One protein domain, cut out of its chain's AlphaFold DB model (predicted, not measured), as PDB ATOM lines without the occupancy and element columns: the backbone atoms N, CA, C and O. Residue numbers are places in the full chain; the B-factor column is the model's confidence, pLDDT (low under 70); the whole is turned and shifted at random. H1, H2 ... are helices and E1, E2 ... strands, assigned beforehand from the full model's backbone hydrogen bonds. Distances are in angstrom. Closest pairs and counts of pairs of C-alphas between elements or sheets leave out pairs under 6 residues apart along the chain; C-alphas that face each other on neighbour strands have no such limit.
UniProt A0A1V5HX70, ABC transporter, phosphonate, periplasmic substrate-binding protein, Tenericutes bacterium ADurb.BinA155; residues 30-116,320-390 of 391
ATOM      1  N   ILE A  30     -37.043  19.845 -27.290       98.44
ATOM      2  CA  ILE A  30     -38.011  20.343 -26.316       98.44
ATOM      3  C   ILE A  30     -37.272  21.290 -25.374       98.44
ATOM      4  O   ILE A  30     -36.503  20.845 -24.517       98.44
ATOM      5  N   HIS A  31     -37.525  22.588 -25.511       98.44
ATOM      6  CA  HIS A  31     -36.857  23.608 -24.703       98.44
ATOM      7  C   HIS A  31     -37.662  23.936 -23.445       98.44
ATOM      8  O   HIS A  31     -38.733  24.540 -23.513       98.44
ATOM      9  N   LEU A  32     -37.140  23.538 -22.286       98.56
ATOM     10  CA  LEU A  32     -37.717  23.819 -20.977       98.56
ATOM     11  C   LEU A  32     -36.869  24.822 -20.195       98.56
ATOM     12  O   LEU A  32     -35.645  24.836 -20.310       98.56
ATOM     13  N   GLN A  33     -37.512  25.601 -19.327       98.12
ATOM     14  CA  GLN A  33     -36.811  26.517 -18.429       98.12
ATOM     15  C   GLN A  33     -37.213  26.340 -16.961       98.12
ATOM     16  O   GLN A  33     -38.381  26.144 -16.619       98.12
ATOM     17  N   LEU A  34     -36.218  26.428 -16.082       96.88
ATOM     18  CA  LEU A  34     -36.337  26.464 -14.630       96.88
ATOM     19  C   LEU A  34     -36.458  27.917 -14.141       96.88
ATOM     20  O   LEU A  34     -35.714  28.789 -14.592       96.88
ATOM     21  N   VAL A  35     -37.330  28.182 -13.165       92.25
ATOM     22  CA  VAL A  35     -37.293  29.444 -12.405       92.25
ATOM     23  C   VAL A  35     -36.094  29.470 -11.437       92.25
ATOM     24  O   VAL A  35     -35.756  28.443 -10.838       92.25
ATOM     25  N   PRO A  36     -35.443  30.624 -11.214       89.75
ATOM     26  CA  PRO A  36     -34.235  30.708 -10.390       89.75
ATOM     27  C   PRO A  36     -34.558  30.716  -8.882       89.75
ATOM     28  O   PRO A  36     -34.403  31.725  -8.199       89.75
ATOM     29  N   SER A  37     -35.043  29.594  -8.333       83.75
ATOM     30  CA  SER A  37     -35.311  29.444  -6.886       83.75
ATOM     31  C   SER A  37     -34.071  29.100  -6.052       83.75
ATOM     32  O   SER A  37     -34.110  29.119  -4.820       83.75
ATOM     33  N   ASN A  38     -32.985  28.751  -6.732       84.81
ATOM     34  CA  ASN A  38     -31.671  28.428  -6.199       84.81
ATOM     35  C   ASN A  38     -30.625  29.140  -7.079       84.81
ATOM     36  O   ASN A  38     -30.995  29.812  -8.043       84.81
ATOM     37  N   ASP A  39     -29.339  29.010  -6.757       87.88
ATOM     38  CA  ASP A  39     -28.263  29.556  -7.584       87.88
ATOM     39  C   ASP A  39     -28.412  29.106  -9.058       87.88
ATOM     40  O   ASP A  39     -28.473  27.899  -9.325       87.88
ATOM     41  N   PRO A  40     -28.493  30.038 -10.029       91.06
ATOM     42  CA  PRO A  40     -28.735  29.679 -11.424       91.06
ATOM     43  C   PRO A  40     -27.656  28.783 -12.039       91.06
ATOM     44  O   PRO A  40     -27.979  27.915 -12.848       91.06
ATOM     45  N   ALA A  41     -26.384  28.942 -11.654       92.69
ATOM     46  CA  ALA A  41     -25.299  28.115 -12.184       92.69
ATOM     47  C   ALA A  41     -25.377  26.682 -11.640       92.69
ATOM     48  O   ALA A  41     -25.165  25.715 -12.380       92.69
ATOM     49  N   LYS A  42     -25.765  26.527 -10.371       92.12
ATOM     50  CA  LYS A  42     -26.081  25.224  -9.783       92.12
ATOM     51  C   LYS A  42     -27.266  24.561 -10.484       92.12
ATOM     52  O   LYS A  42     -27.167  23.400 -10.877       92.12
ATOM     53  N   LEU A  43     -28.367  25.288 -10.678       94.94
ATOM     54  CA  LEU A  43     -29.550  24.768 -11.372       94.94
ATOM     55  C   LEU A  43     -29.218  24.321 -12.802       94.94
ATOM     56  O   LEU A  43     -29.606  23.226 -13.196       94.94
ATOM     57  N   LEU A  44     -28.440  25.115 -13.544       96.25
ATOM     58  CA  LEU A  44     -27.982  24.760 -14.889       96.25
ATOM     59  C   LEU A  44     -27.099  23.501 -14.885       96.25
ATOM     60  O   LEU A  44     -27.220  22.649 -15.768       96.25
ATOM     61  N   THR A  45     -26.236  23.357 -13.878       96.50
ATOM     62  CA  THR A  45     -25.391  22.164 -13.703       96.50
ATOM     63  C   THR A  45     -26.246  20.913 -13.498       96.50
ATOM     64  O   THR A  45     -26.076  19.924 -14.212       96.50
ATOM     65  N   LEU A  46     -27.212  20.971 -12.575       96.50
ATOM     66  CA  LEU A  46     -28.135  19.867 -12.295       96.50
ATOM     67  C   LEU A  46     -29.016  19.537 -13.508       96.50
ATOM     68  O   LEU A  46     -29.207  18.367 -13.835       96.50
ATOM     69  N   ALA A  47     -29.507  20.554 -14.219       97.12
ATOM     70  CA  ALA A  47     -30.273  20.398 -15.452       97.12
ATOM     71  C   ALA A  47     -29.454  19.701 -16.555       97.12
ATOM     72  O   ALA A  47     -29.948  18.785 -17.217       97.12
ATOM     73  N   THR A  48     -28.177  20.067 -16.695       97.25
ATOM     74  CA  THR A  48     -27.241  19.431 -17.638       97.25
ATOM     75  C   THR A  48     -27.013  17.957 -17.298       97.25
ATOM     76  O   THR A  48     -26.985  17.119 -18.195       97.25
ATOM     77  N   GLN A  49     -26.894  17.620 -16.011       97.56
ATOM     78  CA  GLN A  49     -26.771  16.232 -15.546       97.56
ATOM     79  C   GLN A  49     -28.068  15.430 -15.714       97.56
ATOM     80  O   GLN A  49     -28.021  14.221 -15.932       97.56
ATOM     81  N   LEU A  50     -29.226  16.089 -15.630       98.25
ATOM     82  CA  LEU A  50     -30.538  15.459 -15.771       98.25
ATOM     83  C   LEU A  50     -30.876  15.146 -17.236       98.25
ATOM     84  O   LEU A  50     -31.515  14.132 -17.518       98.25
ATOM     85  N   LYS A  51     -30.437  15.988 -18.179       97.62
ATOM     86  CA  LYS A  51     -30.754  15.866 -19.611       97.62
ATOM     87  C   LYS A  51     -30.511  14.459 -20.197       97.62
ATOM     88  O   LYS A  51     -31.437  13.947 -20.824       97.62
ATOM     89  N   PRO A  52     -29.356  13.789 -19.992       97.88
ATOM     90  CA  PRO A  52     -29.127  12.444 -20.527       97.88
ATOM     91  C   PRO A  52     -30.155  11.407 -20.062       97.88
ATOM     92  O   PRO A  52     -30.557  10.551 -20.849       97.88
ATOM     93  N   PHE A  53     -30.620  11.499 -18.812       98.38
ATOM     94  CA  PHE A  53     -31.685  10.636 -18.304       98.38
ATOM     95  C   PHE A  53     -32.990  10.883 -19.060       98.38
ATOM     96  O   PHE A  53     -33.581   9.941 -19.585       98.38
ATOM     97  N   LEU A  54     -33.401  12.149 -19.186       98.31
ATOM     98  CA  LEU A  54     -34.635  12.513 -19.886       98.31
ATOM     99  C   LEU A  54     -34.611  12.071 -21.353       98.31
ATOM    100  O   LEU A  54     -35.566  11.439 -21.804       98.31
ATOM    101  N   ASP A  55     -33.506  12.327 -22.061       97.62
ATOM    102  CA  ASP A  55     -33.305  11.900 -23.451       97.62
ATOM    103  C   ASP A  55     -33.387  10.370 -23.593       97.62
ATOM    104  O   ASP A  55     -33.940   9.864 -24.572       97.62
ATOM    105  N   SER A  56     -32.870   9.616 -22.613       97.50
ATOM    106  CA  SER A  56     -32.940   8.148 -22.620       97.50
ATOM    107  C   SER A  56     -34.370   7.624 -22.468       97.50
ATOM    108  O   SER A  56     -34.736   6.632 -23.093       97.50
ATOM    109  N   TYR A  57     -35.224   8.311 -21.704       97.56
ATOM    110  CA  TYR A  57     -36.610   7.883 -21.482       97.56
ATOM    111  C   TYR A  57     -37.503   8.093 -22.708       97.56
ATOM    112  O   TYR A  57     -38.577   7.487 -22.809       97.56
ATOM    113  N   VAL A  58     -37.071   8.933 -23.648       96.31
ATOM    114  CA  VAL A  58     -37.798   9.269 -24.880       96.31
ATOM    115  C   VAL A  58     -37.001   8.918 -26.140       96.31
ATOM    116  O   VAL A  58     -37.312   9.427 -27.215       96.31
ATOM    117  N   SER A  59     -36.007   8.025 -26.035       91.81
ATOM    118  CA  SER A  59     -35.125   7.636 -27.149       91.81
ATOM    119  C   SER A  59     -35.888   7.241 -28.412       91.81
ATOM    120  O   SER A  59     -35.498   7.621 -29.511       91.81
ATOM    121  N   ASP A  60     -37.013   6.550 -28.231       89.62
ATOM    122  CA  ASP A  60     -37.832   5.991 -29.309       89.62
ATOM    123  C   ASP A  60     -38.890   6.983 -29.823       89.62
ATOM    124  O   ASP A  60     -39.716   6.645 -30.666       89.62
ATOM    125  N   SER A  61     -38.922   8.198 -29.268       88.25
ATOM    126  CA  SER A  61     -39.949   9.208 -29.543       88.25
ATOM    127  C   SER A  61     -39.475  10.315 -30.487       88.25
ATOM    128  O   SER A  61     -40.272  11.173 -30.837       88.25
ATOM    129  N   GLY A  62     -38.206  10.308 -30.912       93.06
ATOM    130  CA  GLY A  62     -37.661  11.332 -31.812       93.06
ATOM    131  C   GLY A  62     -37.483  12.714 -31.169       93.06
ATOM    132  O   GLY A  62     -37.315  13.690 -31.893       93.06
ATOM    133  N   TYR A  63     -37.499  12.803 -29.833       96.88
ATOM    134  CA  TYR A  63     -37.369  14.055 -29.081       96.88
ATOM    135  C   TYR A  63     -36.089  14.099 -28.237       96.88
ATOM    136  O   TYR A  63     -35.584  13.058 -27.807       96.88
ATOM    137  N   SER A  64     -35.583  15.303 -27.979       96.94
ATOM    138  CA  SER A  64     -34.537  15.592 -26.986       96.94
ATOM    139  C   SER A  64     -34.927  16.775 -26.109       96.94
ATOM    140  O   SER A  64     -35.862  17.497 -26.437       96.94
ATOM    141  N   PHE A  65     -34.212  16.982 -25.005       98.12
ATOM    142  CA  PHE A  65     -34.464  18.104 -24.100       98.12
ATOM    143  C   PHE A  65     -33.316  19.110 -24.068       98.12
ATOM    144  O   PHE A  65     -32.159  18.719 -23.909       98.12
ATOM    145  N   THR A  66     -33.650  20.395 -24.063       97.75
ATOM    146  CA  THR A  66     -32.791  21.478 -23.573       97.75
ATOM    147  C   THR A  66     -33.420  22.032 -22.302       97.75
ATOM    148  O   THR A  66     -34.613  22.324 -22.291       97.75
ATOM    149  N   ILE A  67     -32.643  22.154 -21.223       98.00
ATOM    150  CA  ILE A  67     -33.121  22.720 -19.955       98.00
ATOM    151  C   ILE A  67     -32.149  23.798 -19.491       98.00
ATOM    152  O   ILE A  67     -30.986  23.499 -19.215       98.00
ATOM    153  N   ASP A  68     -32.633  25.031 -19.382       97.06
ATOM    154  CA  ASP A  68     -31.879  26.162 -18.838       97.06
ATOM    155  C   ASP A  68     -32.632  26.867 -17.699       97.06
ATOM    156  O   ASP A  68     -33.611  26.345 -17.163       97.06
ATOM    157  N   VAL A  69     -32.120  28.018 -17.257       96.69
ATOM    158  CA  VAL A  69     -32.632  28.762 -16.103       96.69
ATOM    159  C   VAL A  69     -32.957  30.187 -16.527       96.69
ATOM    160  O   VAL A  69     -32.125  30.870 -17.125       96.69
ATOM    161  N   GLY A  70     -34.159  30.650 -16.191       94.19
ATOM    162  CA  GLY A  70     -34.577  32.016 -16.479       94.19
ATOM    163  C   GLY A  70     -33.878  33.039 -15.595       94.19
ATOM    164  O   GLY A  70     -33.489  32.755 -14.463       94.19
ATOM    165  N   ALA A  71     -33.762  34.270 -16.096       91.31
ATOM    166  CA  ALA A  71     -33.130  35.364 -15.355       91.31
ATOM    167  C   ALA A  71     -33.893  35.727 -14.067       91.31
ATOM    168  O   ALA A  71     -33.293  36.086 -13.058       91.31
ATOM    169  N   THR A  72     -35.224  35.636 -14.103       88.88
ATOM    170  CA  THR A  72     -36.127  35.832 -12.965       88.88
ATOM    171  C   THR A  72     -37.332  34.908 -13.120       88.88
ATOM    172  O   THR A  72     -37.582  34.385 -14.206       88.88
ATOM    173  N   TYR A  73     -38.127  34.755 -12.059       88.44
ATOM    174  CA  TYR A  73     -39.398  34.030 -12.132       88.44
ATOM    175  C   TYR A  73     -40.317  34.601 -13.226       88.44
ATOM    176  O   TYR A  73     -40.845  33.848 -14.037       88.44
ATOM    177  N   ALA A  74     -40.453  35.931 -13.288       88.50
ATOM    178  CA  ALA A  74     -41.294  36.610 -14.276       88.50
ATOM    179  C   ALA A  74     -40.747  36.495 -15.711       88.50
ATOM    180  O   ALA A  74     -41.514  36.436 -16.669       88.50
ATOM    181  N   ALA A  75     -39.421  36.439 -15.879       92.19
ATOM    182  CA  ALA A  75     -38.816  36.240 -17.194       92.19
ATOM    183  C   ALA A  75     -39.181  34.865 -17.773       92.19
ATOM    184  O   ALA A  75     -39.504  34.774 -18.954       92.19
ATOM    185  N   THR A  76     -39.195  33.817 -16.942       94.19
ATOM    186  CA  THR A  76     -39.600  32.470 -17.370       94.19
ATOM    187  C   THR A  76     -41.068  32.401 -17.765       94.19
ATOM    188  O   THR A  76     -41.389  31.822 -18.803       94.19
ATOM    189  N   THR A  77     -41.965  33.011 -16.987       93.06
ATOM    190  CA  THR A  77     -43.395  33.014 -17.326       93.06
ATOM    191  C   THR A  77     -43.658  33.789 -18.622       93.06
ATOM    192  O   THR A  77     -44.336  33.282 -19.516       93.06
ATOM    193  N   THR A  78     -42.999  34.942 -18.795       93.50
ATOM    194  CA  THR A  78     -43.080  35.762 -20.016       93.50
ATOM    195  C   THR A  78     -42.568  35.009 -21.245       93.50
ATOM    196  O   THR A  78     -43.222  35.010 -22.289       93.50
ATOM    197  N   ALA A  79     -41.410  34.346 -21.136       96.62
ATOM    198  CA  ALA A  79     -40.829  33.569 -22.231       96.62
ATOM    199  C   ALA A  79     -41.760  32.427 -22.664       96.62
ATOM    200  O   ALA A  79     -41.934  32.191 -23.864       96.62
ATOM    201  N   LEU A  80     -42.405  31.762 -21.700       97.19
ATOM    202  CA  LEU A  80     -43.378  30.710 -21.973       97.19
ATOM    203  C   LEU A  80     -44.618  31.254 -22.690       97.19
ATOM    204  O   LEU A  80     -44.991  30.739 -23.740       97.19
ATOM    205  N   ALA A  81     -45.236  32.318 -22.174       95.56
ATOM    206  CA  ALA A  81     -46.427  32.913 -22.782       95.56
ATOM    207  C   ALA A  81     -46.165  33.464 -24.198       95.56
ATOM    208  O   ALA A  81     -47.049  33.432 -25.061       95.56
ATOM    209  N   ALA A  82     -44.938  33.928 -24.456       96.06
ATOM    210  CA  ALA A  82     -44.483  34.384 -25.767       96.06
ATOM    211  C   ALA A  82     -44.136  33.240 -26.743       96.06
ATOM    212  O   ALA A  82     -43.889  33.508 -27.920       96.06
ATOM    213  N   GLY A  83     -44.105  31.985 -26.282       96.19
ATOM    214  CA  GLY A  83     -43.704  30.829 -27.085       96.19
ATOM    215  C   GLY A  83     -42.216  30.801 -27.442       96.19
ATOM    216  O   GLY A  83     -41.842  30.212 -28.452       96.19
ATOM    217  N   GLN A  84     -41.374  31.465 -26.645       97.44
ATOM    218  CA  GLN A  84     -39.913  31.457 -26.809       97.44
ATOM    219  C   GLN A  84     -39.273  30.172 -26.268       97.44
ATOM    220  O   GLN A  84     -38.168  29.827 -26.674       97.44
ATOM    221  N   ILE A  85     -39.976  29.485 -25.369       98.31
ATOM    222  CA  ILE A  85     -39.649  28.169 -24.816       98.31
ATOM    223  C   ILE A  85     -40.876  27.261 -24.961       98.31
ATOM    224  O   ILE A  85     -42.006  27.751 -25.000       98.31
ATOM    225  N   ASP A  86     -40.677  25.944 -25.035       98.56
ATOM    226  CA  ASP A  86     -41.771  24.970 -25.152       98.56
ATOM    227  C   ASP A  86     -42.506  24.769 -23.817       98.56
ATOM    228  O   ASP A  86     -43.719  24.537 -23.793       98.56
ATOM    229  N   GLY A  87     -41.774  24.854 -22.701       98.12
ATOM    230  CA  GLY A  87     -42.313  24.666 -21.359       98.12
ATOM    231  C   GLY A  87     -41.480  25.307 -20.253       98.12
ATOM    232  O   GLY A  87     -40.330  25.682 -20.444       98.12
ATOM    233  N   GLY A  88     -42.069  25.426 -19.070       97.25
ATOM    234  CA  GLY A  88     -41.429  26.009 -17.901       97.25
ATOM    235  C   GLY A  88     -41.877  25.340 -16.608       97.25
ATOM    236  O   GLY A  88     -43.038  24.950 -16.463       97.25
ATOM    237  N   PHE A  89     -40.947  25.229 -15.663       96.88
ATOM    238  CA  PHE A  89     -41.262  24.888 -14.281       96.88
ATOM    239  C   PHE A  89     -41.693  26.151 -13.552       96.88
ATOM    240  O   PHE A  89     -40.847  26.967 -13.192       96.88
ATOM    241  N   LEU A  90     -42.998  26.341 -13.376       94.50
ATOM    242  CA  LEU A  90     -43.541  27.556 -12.772       94.50
ATOM    243  C   LEU A  90     -43.975  27.286 -11.336       94.50
ATOM    244  O   LEU A  90     -44.395  26.185 -10.993       94.50
ATOM    245  N   THR A  91     -43.960  28.319 -10.499       92.31
ATOM    246  CA  THR A  91     -44.724  28.263  -9.249       92.31
ATOM    247  C   THR A  91     -46.218  28.225  -9.570       92.31
ATOM    248  O   THR A  91     -46.648  28.735 -10.608       92.31
ATOM    249  N   ALA A  92     -47.042  27.707  -8.656       93.19
ATOM    250  CA  ALA A  92     -48.497  27.786  -8.811       93.19
ATOM    251  C   ALA A  92     -48.990  29.233  -9.003       93.19
ATOM    252  O   ALA A  92     -49.895  29.475  -9.796       93.19
ATOM    253  N   SER A  93     -48.360  30.200  -8.325       90.69
ATOM    254  CA  SER A  93     -48.639  31.628  -8.509       90.69
ATOM    255  C   SER A  93     -48.252  32.130  -9.903       90.69
ATOM    256  O   SER A  93     -49.017  32.881 -10.497       90.69
ATOM    257  N   GLY A  94     -47.106  31.700 -10.443       92.69
ATOM    258  CA  GLY A  94     -46.674  32.052 -11.796       92.69
ATOM    259  C   GLY A  94     -47.605  31.478 -12.864       92.69
ATOM    260  O   GLY A  94     -48.002  32.191 -13.779       92.69
ATOM    261  N   TYR A  95     -48.038  30.222 -12.714       95.44
ATOM    262  CA  TYR A  95     -49.058  29.647 -13.595       95.44
ATOM    263  C   TYR A  95     -50.399  30.384 -13.485       95.44
ATOM    264  O   TYR A  95     -51.015  30.710 -14.499       95.44
ATOM    265  N   ALA A  96     -50.849  30.679 -12.261       94.75
ATOM    266  CA  ALA A  96     -52.093  31.404 -12.028       94.75
ATOM    267  C   ALA A  96     -52.079  32.789 -12.688       94.75
ATOM    268  O   ALA A  96     -53.036  33.114 -13.393       94.75
ATOM    269  N   GLN A  97     -50.990  33.547 -12.515       92.88
ATOM    270  CA  GLN A  97     -50.768  34.831 -13.177       92.88
ATOM    271  C   GLN A  97     -50.924  34.695 -14.695       92.88
ATOM    272  O   GLN A  97     -51.791  35.343 -15.275       92.88
ATOM    273  N   GLU A  98     -50.153  33.808 -15.332       94.38
ATOM    274  CA  GLU A  98     -50.190  33.648 -16.792       94.38
ATOM    275  C   GLU A  98     -51.555  33.183 -17.298       94.38
ATOM    276  O   GLU A  98     -52.032  33.651 -18.328       94.38
ATOM    277  N   SER A  99     -52.234  32.304 -16.558       94.62
ATOM    278  CA  SER A  99     -53.569  31.841 -16.944       94.62
ATOM    279  C   SER A  99     -54.630  32.952 -16.907       94.62
ATOM    280  O   SER A  99     -55.636  32.852 -17.609       94.62
ATOM    281  N   ILE A 100     -54.414  34.004 -16.108       94.12
ATOM    282  CA  ILE A 100     -55.302  35.170 -15.998       94.12
ATOM    283  C   ILE A 100     -54.907  36.257 -17.000       94.12
ATOM    284  O   ILE A 100     -55.772  36.784 -17.698       94.12
ATOM    285  N   GLU A 101     -53.624  36.609 -17.058       94.38
ATOM    286  CA  GLU A 101     -53.112  37.706 -17.886       94.38
ATOM    287  C   GLU A 101     -53.037  37.325 -19.372       94.38
ATOM    288  O   GLU A 101     -53.280  38.163 -20.240       94.38
ATOM    289  N   ASN A 102     -52.762  36.052 -19.671       94.94
ATOM    290  CA  ASN A 102     -52.558  35.518 -21.015       94.94
ATOM    291  C   ASN A 102     -53.475  34.302 -21.277       94.94
ATOM    292  O   ASN A 102     -52.994  33.188 -21.526       94.94
ATOM    293  N   PRO A 103     -54.812  34.480 -21.241       95.12
ATOM    294  CA  PRO A 103     -55.760  33.372 -21.280       95.12
ATOM    295  C   PRO A 103     -55.583  32.520 -22.539       95.12
ATOM    296  O   PRO A 103     -55.593  33.010 -23.670       95.12
ATOM    297  N   GLY A 104     -55.424  31.214 -22.321       94.00
ATOM    298  CA  GLY A 104     -55.259  30.225 -23.380       94.00
ATOM    299  C   GLY A 104     -53.887  30.218 -24.053       94.00
ATOM    300  O   GLY A 104     -53.777  29.590 -25.098       94.00
ATOM    301  N   LYS A 105     -52.860  30.897 -23.518       96.50
ATOM    302  CA  LYS A 105     -51.473  30.831 -24.030       96.50
ATOM    303  C   LYS A 105     -50.636  29.728 -23.395       96.50
ATOM    304  O   LYS A 105     -49.752  29.185 -24.054       96.50
ATOM    305  N   VAL A 106     -50.921  29.403 -22.139       96.88
ATOM    306  CA  VAL A 106     -50.166  28.438 -21.341       96.88
ATOM    307  C   VAL A 106     -51.119  27.382 -20.804       96.88
ATOM    308  O   VAL A 106     -52.157  27.718 -20.242       96.88
ATOM    309  N   ASP A 107     -50.731  26.118 -20.939       97.38
ATOM    310  CA  ASP A 107     -51.425  24.975 -20.352       97.38
ATOM    311  C   ASP A 107     -50.576  24.360 -19.237       97.38
ATOM    312  O   ASP A 107     -49.349  24.286 -19.337       97.38
ATOM    313  N   VAL A 108     -51.216  23.830 -18.197       97.62
ATOM    314  CA  VAL A 108     -50.547  22.945 -17.237       97.62
ATOM    315  C   VAL A 108     -50.544  21.498 -17.742       97.62
ATOM    316  O   VAL A 108     -51.577  20.975 -18.155       97.62
ATOM    317  N   LEU A 109     -49.384  20.828 -17.709       97.75
ATOM    318  CA  LEU A 109     -49.286  19.389 -18.003       97.75
ATOM    319  C   LEU A 109     -49.213  18.541 -16.742       97.75
ATOM    320  O   LEU A 109     -49.873  17.503 -16.653       97.75
ATOM    321  N   LEU A 110     -48.350  18.951 -15.813       98.19
ATOM    322  CA  LEU A 110     -48.058  18.213 -14.594       98.19
ATOM    323  C   LEU A 110     -48.068  19.153 -13.396       98.19
ATOM    324  O   LEU A 110     -47.637  20.301 -13.498       98.19
ATOM    325  N   SER A 111     -48.484  18.624 -12.253       96.75
ATOM    326  CA  SER A 111     -48.225  19.223 -10.945       96.75
ATOM    327  C   SER A 111     -47.193  18.372 -10.216       96.75
ATOM    328  O   SER A 111     -47.233  17.137 -10.270       96.75
ATOM    329  N   ALA A 112     -46.235  19.029  -9.572       95.88
ATOM    330  CA  ALA A 112     -45.249  18.359  -8.750       95.88
ATOM    331  C   ALA A 112     -45.879  17.809  -7.461       95.88
ATOM    332  O   ALA A 112     -46.803  18.379  -6.882       95.88
ATOM    333  N   ALA A 113     -45.324  16.711  -6.966       94.12
ATOM    334  CA  ALA A 113     -45.564  16.207  -5.623       94.12
ATOM    335  C   ALA A 113     -44.277  16.312  -4.804       94.12
ATOM    336  O   ALA A 113     -43.174  16.082  -5.311       94.12
ATOM    337  N   ARG A 114     -44.411  16.620  -3.518       92.38
ATOM    338  CA  ARG A 114     -43.303  16.698  -2.557       92.38
ATOM    339  C   ARG A 114     -43.517  15.662  -1.462       92.38
ATOM    340  O   ARG A 114     -44.656  15.303  -1.174       92.38
ATOM    341  N   ALA A 115     -42.444  15.208  -0.826       92.31
ATOM    342  CA  ALA A 115     -42.582  14.509   0.444       92.31
ATOM    343  C   ALA A 115     -43.077  15.520   1.486       92.31
ATOM    344  O   ALA A 115     -42.473  16.583   1.645       92.31
ATOM    345  N   GLY A 116     -44.181  15.220   2.171       92.81
ATOM    346  CA  GLY A 116     -44.644  16.057   3.274       92.81
ATOM    347  C   GLY A 116     -43.625  16.048   4.414       92.81
ATOM    348  O   GLY A 116     -42.863  15.098   4.548       92.81
ATOM    349  N   ASP A 320     -45.565  23.389  -7.522       93.38
ATOM    350  CA  ASP A 320     -45.058  23.870  -8.799       93.38
ATOM    351  C   ASP A 320     -45.610  23.057  -9.976       93.38
ATOM    352  O   ASP A 320     -45.944  21.869  -9.866       93.38
ATOM    353  N   THR A 321     -45.704  23.714 -11.122       96.19
ATOM    354  CA  THR A 321     -46.207  23.143 -12.360       96.19
ATOM    355  C   THR A 321     -45.069  22.803 -13.302       96.19
ATOM    356  O   THR A 321     -44.005  23.418 -13.273       96.19
ATOM    357  N   LEU A 322     -45.322  21.851 -14.194       97.81
ATOM    358  CA  LEU A 322     -44.681  21.828 -15.500       97.81
ATOM    359  C   LEU A 322     -45.730  22.304 -16.505       97.81
ATOM    360  O   LEU A 322     -46.675  21.575 -16.834       97.81
ATOM    361  N   SER A 323     -45.581  23.554 -16.931       98.31
ATOM    362  CA  SER A 323     -46.483  24.234 -17.858       98.31
ATOM    363  C   SER A 323     -45.859  24.328 -19.244       98.31
ATOM    364  O   SER A 323     -44.640  24.359 -19.377       98.31
ATOM    365  N   VAL A 324     -46.688  24.359 -20.282       98.50
ATOM    366  CA  VAL A 324     -46.264  24.386 -21.687       98.50
ATOM    367  C   VAL A 324     -47.048  25.409 -22.484       98.50
ATOM    368  O   VAL A 324     -48.125  25.837 -22.069       98.50
ATOM    369  N   THR A 325     -46.531  25.778 -23.650       97.69
ATOM    370  CA  THR A 325     -47.291  26.591 -24.602       97.69
ATOM    371  C   THR A 325     -48.538  25.837 -25.062       97.69
ATOM    372  O   THR A 325     -48.519  24.620 -25.270       97.69
ATOM    373  N   ASN A 326     -49.639  26.558 -25.268       95.38
ATOM    374  CA  ASN A 326     -50.886  25.967 -25.755       95.38
ATOM    375  C   ASN A 326     -50.735  25.298 -27.138       95.38
ATOM    376  O   ASN A 326     -51.460  24.360 -27.470       95.38
ATOM    377  N   THR A 327     -49.769  25.744 -27.943       96.00
ATOM    378  CA  THR A 327     -49.489  25.232 -29.288       96.00
ATOM    379  C   THR A 327     -48.534  24.039 -29.308       96.00
ATOM    380  O   THR A 327     -48.311  23.474 -30.383       96.00
ATOM    381  N   LEU A 328     -47.986  23.620 -28.159       97.69
ATOM    382  CA  LEU A 328     -47.067  22.488 -28.085       97.69
ATOM    383  C   LEU A 328     -47.734  21.203 -28.601       97.69
ATOM    384  O   LEU A 328     -48.836  20.851 -28.169       97.69
ATOM    385  N   SER A 329     -47.059  20.483 -29.503       97.56
ATOM    386  CA  SER A 329     -47.602  19.275 -30.132       97.56
ATOM    387  C   SER A 329     -47.868  18.156 -29.118       97.56
ATOM    388  O   SER A 329     -47.174  18.030 -28.108       97.56
ATOM    389  N   THR A 330     -48.847  17.292 -29.407       97.38
ATOM    390  CA  THR A 330     -49.175  16.136 -28.554       97.38
ATOM    391  C   THR A 330     -47.956  15.248 -28.299       97.38
ATOM    392  O   THR A 330     -47.722  14.862 -27.161       97.38
ATOM    393  N   GLY A 331     -47.125  15.003 -29.319       98.00
ATOM    394  CA  GLY A 331     -45.914  14.190 -29.172       98.00
ATOM    395  C   GLY A 331     -44.903  14.786 -28.186       98.00
ATOM    396  O   GLY A 331     -44.422  14.071 -27.306       98.00
ATOM    397  N   LYS A 332     -44.649  16.103 -28.244       98.31
ATOM    398  CA  LYS A 332     -43.786  16.788 -27.266       98.31
ATOM    399  C   LYS A 332     -44.387  16.750 -25.854       98.31
ATOM    400  O   LYS A 332     -43.673  16.489 -24.888       98.31
ATOM    401  N   ARG A 333     -45.704  16.953 -25.718       98.44
ATOM    402  CA  ARG A 333     -46.407  16.859 -24.422       98.44
ATOM    403  C   ARG A 333     -46.283  15.463 -23.807       98.44
ATOM    404  O   ARG A 333     -45.977  15.346 -22.621       98.44
ATOM    405  N   ASP A 334     -46.470  14.416 -24.604       98.19
ATOM    406  CA  ASP A 334     -46.351  13.026 -24.156       98.19
ATOM    407  C   ASP A 334     -44.908  12.680 -23.765       98.19
ATOM    408  O   ASP A 334     -44.686  12.039 -22.734       98.19
ATOM    409  N   ALA A 335     -43.922  13.167 -24.526       98.38
ATOM    410  CA  ALA A 335     -42.504  13.014 -24.212       98.38
ATOM    411  C   ALA A 335     -42.141  13.657 -22.864       98.38
ATOM    412  O   ALA A 335     -41.519  13.003 -22.025       98.38
ATOM    413  N   ILE A 336     -42.596  14.890 -22.610       98.50
ATOM    414  CA  ILE A 336     -42.424  15.574 -21.318       98.50
ATOM    415  C   ILE A 336     -43.039  14.744 -20.186       98.50
ATOM    416  O   ILE A 336     -42.363  14.431 -19.202       98.50
ATOM    417  N   LYS A 337     -44.313  14.345 -20.324       98.38
ATOM    418  CA  LYS A 337     -45.017  13.568 -19.294       98.38
ATOM    419  C   LYS A 337     -44.298  12.263 -18.973       98.38
ATOM    420  O   LYS A 337     -44.114  11.944 -17.799       98.38
ATOM    421  N   LYS A 338     -43.878  11.526 -20.003       98.19
ATOM    422  CA  LYS A 338     -43.137  10.270 -19.861       98.19
ATOM    423  C   LYS A 338     -41.802  10.493 -19.151       98.19
ATOM    424  O   LYS A 338     -41.524   9.806 -18.169       98.19
ATOM    425  N   ALA A 339     -41.004  11.452 -19.620       98.31
ATOM    426  CA  ALA A 339     -39.655  11.685 -19.119       98.31
ATOM    427  C   ALA A 339     -39.655  12.080 -17.636       98.31
ATOM    428  O   ALA A 339     -38.970  11.449 -16.833       98.31
ATOM    429  N   PHE A 340     -40.474  13.058 -17.241       98.31
ATOM    430  CA  PHE A 340     -40.473  13.547 -15.859       98.31
ATOM    431  C   PHE A 340     -41.127  12.581 -14.871       98.31
ATOM    432  O   PHE A 340     -40.610  12.424 -13.764       98.31
ATOM    433  N   LYS A 341     -42.196  11.867 -15.259       98.12
ATOM    434  CA  LYS A 341     -42.765  10.801 -14.414       98.12
ATOM    435  C   LYS A 341     -41.788   9.638 -14.227       98.12
ATOM    436  O   LYS A 341     -41.754   9.055 -13.149       98.12
ATOM    437  N   LYS A 342     -40.967   9.314 -15.234       98.12
ATOM    438  CA  LYS A 342     -39.916   8.295 -15.094       98.12
ATOM    439  C   LYS A 342     -38.760   8.788 -14.222       98.12
ATOM    440  O   LYS A 342     -38.353   8.047 -13.328       98.12
ATOM    441  N   ALA A 343     -38.288  10.019 -14.430       98.19
ATOM    442  CA  ALA A 343     -37.150  10.601 -13.715       98.19
ATOM    443  C   ALA A 343     -37.317  10.548 -12.190       98.19
ATOM    444  O   ALA A 343     -36.418  10.102 -11.488       98.19
ATOM    445  N   VAL A 344     -38.496  10.907 -11.672       96.81
ATOM    446  CA  VAL A 344     -38.780  10.891 -10.219       96.81
ATOM    447  C   VAL A 344     -38.839   9.494  -9.595       96.81
ATOM    448  O   VAL A 344     -38.879   9.379  -8.375       96.81
ATOM    449  N   THR A 345     -38.836   8.437 -10.410       96.00
ATOM    450  CA  THR A 345     -38.870   7.035  -9.955       96.00
ATOM    451  C   THR A 345     -37.570   6.278 -10.225       96.00
ATOM    452  O   THR A 345     -37.456   5.112  -9.856       96.00
ATOM    453  N   GLU A 346     -36.596   6.897 -10.898       96.81
ATOM    454  CA  GLU A 346     -35.314   6.264 -11.195       96.81
ATOM    455  C   GLU A 346     -34.264   6.624 -10.145       96.81
ATOM    456  O   GLU A 346     -33.806   7.766 -10.070       96.81
ATOM    457  N   GLY A 347     -33.891   5.623  -9.346       96.06
ATOM    458  CA  GLY A 347     -33.044   5.796  -8.171       96.06
ATOM    459  C   GLY A 347     -33.837   6.309  -6.974       96.06
ATOM    460  O   GLY A 347     -34.994   5.935  -6.770       96.06
ATOM    461  N   SER A 348     -33.223   7.172  -6.167       93.88
ATOM    462  CA  SER A 348     -33.880   7.770  -5.004       93.88
ATOM    463  C   SER A 348     -33.397   9.194  -4.747       93.88
ATOM    464  O   SER A 348     -32.307   9.576  -5.157       93.88
ATOM    465  N   LYS A 349     -34.179   9.972  -3.989       91.12
ATOM    466  CA  LYS A 349     -33.816  11.344  -3.586       91.12
ATOM    467  C   LYS A 349     -32.521  11.448  -2.758       91.12
ATOM    468  O   LYS A 349     -32.021  12.551  -2.568       91.12
ATOM    469  N   THR A 350     -32.008  10.328  -2.246       89.81
ATOM    470  CA  THR A 350     -30.782  10.242  -1.434       89.81
ATOM    471  C   THR A 350     -29.620   9.558  -2.157       89.81
ATOM    472  O   THR A 350     -28.525   9.504  -1.611       89.81
ATOM    473  N   GLU A 351     -29.841   9.009  -3.352       94.31
ATOM    474  CA  GLU A 351     -28.809   8.319  -4.129       94.31
ATOM    475  C   GLU A 351     -28.239   9.268  -5.185       94.31
ATOM    476  O   GLU A 351     -28.843   9.486  -6.239       94.31
ATOM    477  N   GLU A 352     -27.093   9.868  -4.863       93.50
ATOM    478  CA  GLU A 352     -26.434  10.871  -5.698       93.50
ATOM    479  C   GLU A 352     -26.209  10.383  -7.137       93.50
ATOM    480  O   GLU A 352     -25.841   9.237  -7.388       93.50
ATOM    481  N   GLY A 353     -26.452  11.275  -8.098       93.06
ATOM    482  CA  GLY A 353     -26.287  10.998  -9.525       93.06
ATOM    483  C   GLY A 353     -27.476  10.305 -10.198       93.06
ATOM    484  O   GLY A 353     -27.484  10.200 -11.421       93.06
ATOM    485  N   THR A 354     -28.499   9.880  -9.452       97.81
ATOM    486  CA  THR A 354     -29.743   9.354 -10.040       97.81
ATOM    487  C   THR A 354     -30.678  10.473 -10.509       97.81
ATOM    488  O   THR A 354     -30.622  11.599 -10.007       97.81
ATOM    489  N   ALA A 355     -31.582  10.185 -11.451       98.00
ATOM    490  CA  ALA A 355     -32.536  11.185 -11.939       98.00
ATOM    491  C   ALA A 355     -33.463  11.698 -10.820       98.00
ATOM    492  O   ALA A 355     -33.722  12.902 -10.739       98.00
ATOM    493  N   ALA A 356     -33.905  10.813  -9.918       97.50
ATOM    494  CA  ALA A 356     -34.721  11.197  -8.770       97.50
ATOM    495  C   ALA A 356     -33.960  12.136  -7.820       97.50
ATOM    496  O   ALA A 356     -34.526  13.126  -7.356       97.50
ATOM    497  N   TYR A 357     -32.672  11.874  -7.574       96.25
ATOM    498  CA  TYR A 357     -31.806  12.771  -6.808       96.25
ATOM    499  C   TYR A 357     -31.659  14.141  -7.473       96.25
ATOM    500  O   TYR A 357     -31.835  15.155  -6.805       96.25
ATOM    501  N   LEU A 358     -31.401  14.200  -8.782       96.88
ATOM    502  CA  LEU A 358     -31.234  15.471  -9.496       96.88
ATOM    503  C   LEU A 358     -32.509  16.325  -9.456       96.88
ATOM    504  O   LEU A 358     -32.446  17.510  -9.131       96.88
ATOM    505  N   ILE A 359     -33.679  15.722  -9.699       96.25
ATOM    506  CA  ILE A 359     -34.977  16.405  -9.560       96.25
ATOM    507  C   ILE A 359     -35.183  16.915  -8.123       96.25
ATOM    508  O   ILE A 359     -35.654  18.039  -7.914       96.25
ATOM    509  N   TYR A 360     -34.805  16.111  -7.129       93.56
ATOM    510  CA  TYR A 360     -34.906  16.489  -5.726       93.56
ATOM    511  C   TYR A 360     -33.951  17.634  -5.348       93.56
ATOM    512  O   TYR A 360     -34.337  18.536  -4.606       93.56
ATOM    513  N   GLN A 361     -32.732  17.660  -5.883       92.88
ATOM    514  CA  GLN A 361     -31.779  18.749  -5.650       92.88
ATOM    515  C   GLN A 361     -32.197  20.058  -6.336       92.88
ATOM    516  O   GLN A 361     -31.906  21.132  -5.811       92.88
ATOM    517  N   ILE A 362     -32.910  19.982  -7.467       92.00
ATOM    518  CA  ILE A 362     -33.438  21.157  -8.172       92.00
ATOM    519  C   ILE A 362     -34.530  21.844  -7.334       92.00
ATOM    520  O   ILE A 362     -34.342  22.993  -6.936       92.00
ATOM    521  N   TYR A 363     -35.634  21.151  -7.013       90.06
ATOM    522  CA  TYR A 363     -36.804  21.759  -6.340       90.06
ATOM    523  C   TYR A 363     -37.418  20.927  -5.205       90.06
ATOM    524  O   TYR A 363     -38.512  21.229  -4.730       90.06
ATOM    525  N   SER A 364     -36.749  19.871  -4.744       90.81
ATOM    526  CA  SER A 364     -37.283  18.921  -3.750       90.81
ATOM    527  C   SER A 364     -38.551  18.190  -4.211       90.81
ATOM    528  O   SER A 364     -39.349  17.723  -3.394       90.81
ATOM    529  N   HIS A 365     -38.740  18.070  -5.527       93.38
ATOM    530  CA  HIS A 365     -39.827  17.289  -6.105       93.38
ATOM    531  C   HIS A 365     -39.548  15.794  -5.936       93.38
ATOM    532  O   HIS A 365     -38.417  15.326  -6.038       93.38
ATOM    533  N   THR A 366     -40.608  15.041  -5.676       94.31
ATOM    534  CA  THR A 366     -40.573  13.585  -5.443       94.31
ATOM    535  C   THR A 366     -41.602  12.833  -6.283       94.31
ATOM    536  O   THR A 366     -41.708  11.612  -6.198       94.31
ATOM    537  N   GLY A 367     -42.374  13.552  -7.093       95.69
ATOM    538  CA  GLY A 367     -43.391  12.986  -7.961       95.69
ATOM    539  C   GLY A 367     -43.920  14.022  -8.941       95.69
ATOM    540  O   GLY A 367     -43.736  15.223  -8.742       95.69
ATOM    541  N   TYR A 368     -44.594  13.543  -9.982       97.06
ATOM    542  CA  TYR A 368     -45.366  14.364 -10.909       97.06
ATOM    543  C   TYR A 368     -46.672  13.652 -11.248       97.06
ATOM    544  O   TYR A 368     -46.669  12.477 -11.624       97.06
ATOM    545  N   VAL A 369     -47.783  14.371 -11.150       95.50
ATOM    546  CA  VAL A 369     -49.121  13.879 -11.498       95.50
ATOM    547  C   VAL A 369     -49.683  14.687 -12.656       95.50
ATOM    548  O   VAL A 369     -49.281  15.833 -12.852       95.50
ATOM    549  N   ASP A 370     -50.584  14.095 -13.444       96.69
ATOM    550  CA  ASP A 370     -51.314  14.875 -14.446       96.69
ATOM    551  C   ASP A 370     -52.123  15.959 -13.743       96.69
ATOM    552  O   ASP A 370     -52.796  15.689 -12.749       96.69
ATOM    553  N   ALA A 371     -52.037  17.169 -14.275       95.75
ATOM    554  CA  ALA A 371     -52.732  18.323 -13.744       95.75
ATOM    555  C   ALA A 371     -53.758  18.831 -14.751       95.75
ATOM    556  O   ALA A 371     -53.598  18.678 -15.965       95.75
ATOM    557  N   LYS A 372     -54.813  19.450 -14.231       94.94
ATOM    558  CA  LYS A 372     -55.804  20.183 -15.015       94.94
ATOM    559  C   LYS A 372     -55.859  21.629 -14.552       94.94
ATOM    560  O   LYS A 372     -55.541  21.959 -13.416       94.94
ATOM    561  N   ASP A 373     -56.332  22.487 -15.441       95.06
ATOM    562  CA  ASP A 373     -56.375  23.926 -15.212       95.06
ATOM    563  C   ASP A 373     -57.128  24.328 -13.929       95.06
ATOM    564  O   ASP A 373     -56.667  25.183 -13.173       95.06
ATOM    565  N   SER A 374     -58.243  23.650 -13.632       95.44
ATOM    566  CA  SER A 374     -59.055  23.897 -12.432       95.44
ATOM    567  C   SER A 374     -58.351  23.538 -11.118       95.44
ATOM    568  O   SER A 374     -58.804  23.944 -10.053       95.44
ATOM    569  N   ASP A 375     -57.262  22.758 -11.149       93.75
ATOM    570  CA  ASP A 375     -56.502  22.437  -9.929       93.75
ATOM    571  C   ASP A 375     -55.843  23.693  -9.329       93.75
ATOM    572  O   ASP A 375     -55.496  23.711  -8.150       93.75
ATOM    573  N   PHE A 376     -55.703  24.760 -10.124       94.75
ATOM    574  CA  PHE A 376     -55.033  26.007  -9.751       94.75
ATOM    575  C   PHE A 376     -56.002  27.165  -9.472       94.75
ATOM    576  O   PHE A 376     -55.564  28.310  -9.349       94.75
ATOM    577  N   ASP A 377     -57.303  26.899  -9.310       95.25
ATOM    578  CA  ASP A 377     -58.293  27.940  -8.994       95.25
ATOM    579  C   ASP A 377     -57.977  28.658  -7.671       95.25
ATOM    580  O   ASP A 377     -58.059  29.881  -7.594       95.25
ATOM    581  N   SER A 378     -57.505  27.938  -6.650       92.94
ATOM    582  CA  SER A 378     -57.062  28.551  -5.388       92.94
ATOM    583  C   SER A 378     -55.867  29.494  -5.580       92.94
ATOM    584  O   SER A 378     -55.819  30.570  -4.983       92.94
ATOM    585  N   ALA A 379     -54.926  29.133  -6.457       93.88
ATOM    586  CA  ALA A 379     -53.787  29.979  -6.794       93.88
ATOM    587  C   ALA A 379     -54.222  31.233  -7.573       93.88
ATOM    588  O   ALA A 379     -53.669  32.307  -7.344       93.88
ATOM    589  N   ARG A 380     -55.250  31.131  -8.429       94.88
ATOM    590  CA  ARG A 380     -55.872  32.284  -9.105       94.88
ATOM    591  C   ARG A 380     -56.553  33.230  -8.137       94.88
ATOM    592  O   ARG A 380     -56.369  34.438  -8.257       94.88
ATOM    593  N   GLU A 381     -57.315  32.705  -7.185       95.62
ATOM    594  CA  GLU A 381     -57.948  33.539  -6.161       95.62
ATOM    595  C   GLU A 381     -56.895  34.251  -5.305       95.62
ATOM    596  O   GLU A 381     -57.010  35.453  -5.067       95.62
ATOM    597  N   MET A 382     -55.808  33.562  -4.942       95.06
ATOM    598  CA  MET A 382     -54.680  34.194  -4.255       95.06
ATOM    599  C   MET A 382     -53.997  35.264  -5.117       95.06
ATOM    600  O   MET A 382     -53.676  36.340  -4.618       95.06
ATOM    601  N   TYR A 383     -53.799  35.010  -6.412       92.69
ATOM    602  CA  TYR A 383     -53.227  35.999  -7.324       92.69
ATOM    603  C   TYR A 383     -54.120  37.249  -7.426       92.69
ATOM    604  O   TYR A 383     -53.634  38.362  -7.218       92.69
ATOM    605  N   LYS A 384     -55.435  37.093  -7.630       94.38
ATOM    606  CA  LYS A 384     -56.395  38.214  -7.644       94.38
ATOM    607  C   LYS A 384     -56.373  38.994  -6.333       94.38
ATOM    608  O   LYS A 384     -56.375  40.223  -6.353       94.38
ATOM    609  N   TRP A 385     -56.323  38.286  -5.203       95.19
ATOM    610  CA  TRP A 385     -56.167  38.916  -3.897       95.19
ATOM    611  C   TRP A 385     -54.870  39.730  -3.840       95.19
ATOM    612  O   TRP A 385     -54.915  40.894  -3.454       95.19
ATOM    613  N   SER A 386     -53.743  39.173  -4.291       92.12
ATOM    614  CA  SER A 386     -52.449  39.862  -4.260       92.12
ATOM    615  C   SER A 386     -52.431  41.135  -5.108       92.12
ATOM    616  O   SER A 386     -51.925  42.151  -4.646       92.12
ATOM    617  N   VAL A 387     -53.065  41.127  -6.285       90.38
ATOM    618  CA  VAL A 387     -53.212  42.316  -7.144       90.38
ATOM    619  C   VAL A 387     -54.117  43.364  -6.494       90.38
ATOM    620  O   VAL A 387     -53.838  44.556  -6.561       90.38
ATOM    621  N   ALA A 388     -55.192  42.944  -5.824       92.19
ATOM    622  CA  ALA A 388     -56.095  43.866  -5.136       92.19
ATOM    623  C   ALA A 388     -55.470  44.526  -3.888       92.19
ATOM    624  O   ALA A 388     -55.992  45.533  -3.415       92.19
ATOM    625  N   HIS A 389     -54.380  43.960  -3.360       89.62
ATOM    626  CA  HIS A 389     -53.719  44.403  -2.126       89.62
ATOM    627  C   HIS A 389     -52.239  44.766  -2.333       89.62
ATOM    628  O   HIS A 389     -51.514  44.985  -1.360       89.62
ATOM    629  N   SER A 390     -51.766  44.835  -3.580       78.69
ATOM    630  CA  SER A 390     -50.445  45.371  -3.893       78.69
ATOM    631  C   SER A 390     -50.481  46.891  -3.720       78.69
ATOM    632  O   SER A 390     -51.227  47.563  -4.433       78.69
TER     633      SER A 390
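What this domain is: This is residues 30 to 116 and 320 to 390 of the 391 residues of the protein "ABC transporter, phosphonate, periplasmic substrate-binding protein" of Tenericutes bacterium ADurb.BinA155 (UniProt A0A1V5HX70). A six-stranded sheet, curled like part of a barrel, wraps round helix H4, while H2 and H3 cover its opposite face. H1 runs over edge strand E2 and packs on H4 and H5; H6 crosses H3 and has its centre farthest from the mean of the C-alphas. The printed part has 158 residues, with named elements in the order E1 H1 E2 H2 E3 H3 E4 E5 H4 H5 E6 H6, six helices and six strands: the class is mixed. The sheet's order is E2 E1 E3 E5 E4 E6, mixed. The whole is compact, with a radius of gyration of the C-alphas of 15.0 A and spans of 45 by 32 by 27 A.

Where its parts are: Find C-alpha 30 at (-38.011, 20.343, -26.316), where E1, residues 30 to 34, begins. Next come H1, residues 40 to 57, 25.3 A and kinked by 35 degrees near residue 50, E2, 63 to 69, 20.2 A, H2, 73 to 81, E3, 87 to 90, and H3, 92 to 101. E4, 106 to 116, 28.1 A, bends by 54 degrees at residue 109 and ends at (-44.644, 16.057, 3.274). Past the cut, read E5, 321 to 325, H4, 330 to 343, 19.9 A, H5, 355 to 363, E6, 365 to 370, and H6, 373 to 388, 22.3 A, kinked by 35 degrees near residue 380. H6 ends at (-56.095, 43.866, -5.136).

How they stand to each other: Look first at the strongly twisted sheet: E2 and E1 are parallel, N 30 and O 64 being 2.8 A apart, and E1 and E3 are parallel, N 89 and O 33 being 2.9 A apart. The antiparallel pairs are E3 and E5, N 88 to O 323 2.8 A, E5 and E4, N 324 to O 107 2.8 A, and E4 and E6, N 113 to O 367 2.8 A. It makes three layers, helices on both faces: H2, H3 and H6 on one, H1 and H4 on the other. E1, H1, E2 form a strand-helix-strand unit, two parallel neighbours joined through a helix; E2, H2, E3, then E3, H3, E4, and E5, H4 H5, E6 are split units, with a strand between; these crossovers are right-handed. H1 touches H5 at a shallow tilt of 32 degrees, opposite ways, closest at C-alphas 46 and 358, 6.1 A. H6 touches H3 with residues 376 to 383 alone, about perpendicular at 78 degrees, closest at C-alphas 380 and 96, 4.9 A. Every O i to N i+4 pair is within hydrogen-bond range in H2, H3, H4 and H5, against 12 of 14 in H1 and 9 of 12 in H6.

The domain as a whole: The C-alphas of Asp 60 and His 389, the two farthest apart, are 49.7 A apart. Residues 117 to 319 are not printed; C-alphas 116 and 320 are 14.4 A apart across the cut. The link from H4 to H5 is long. No printed residue is under 70 in pLDDT.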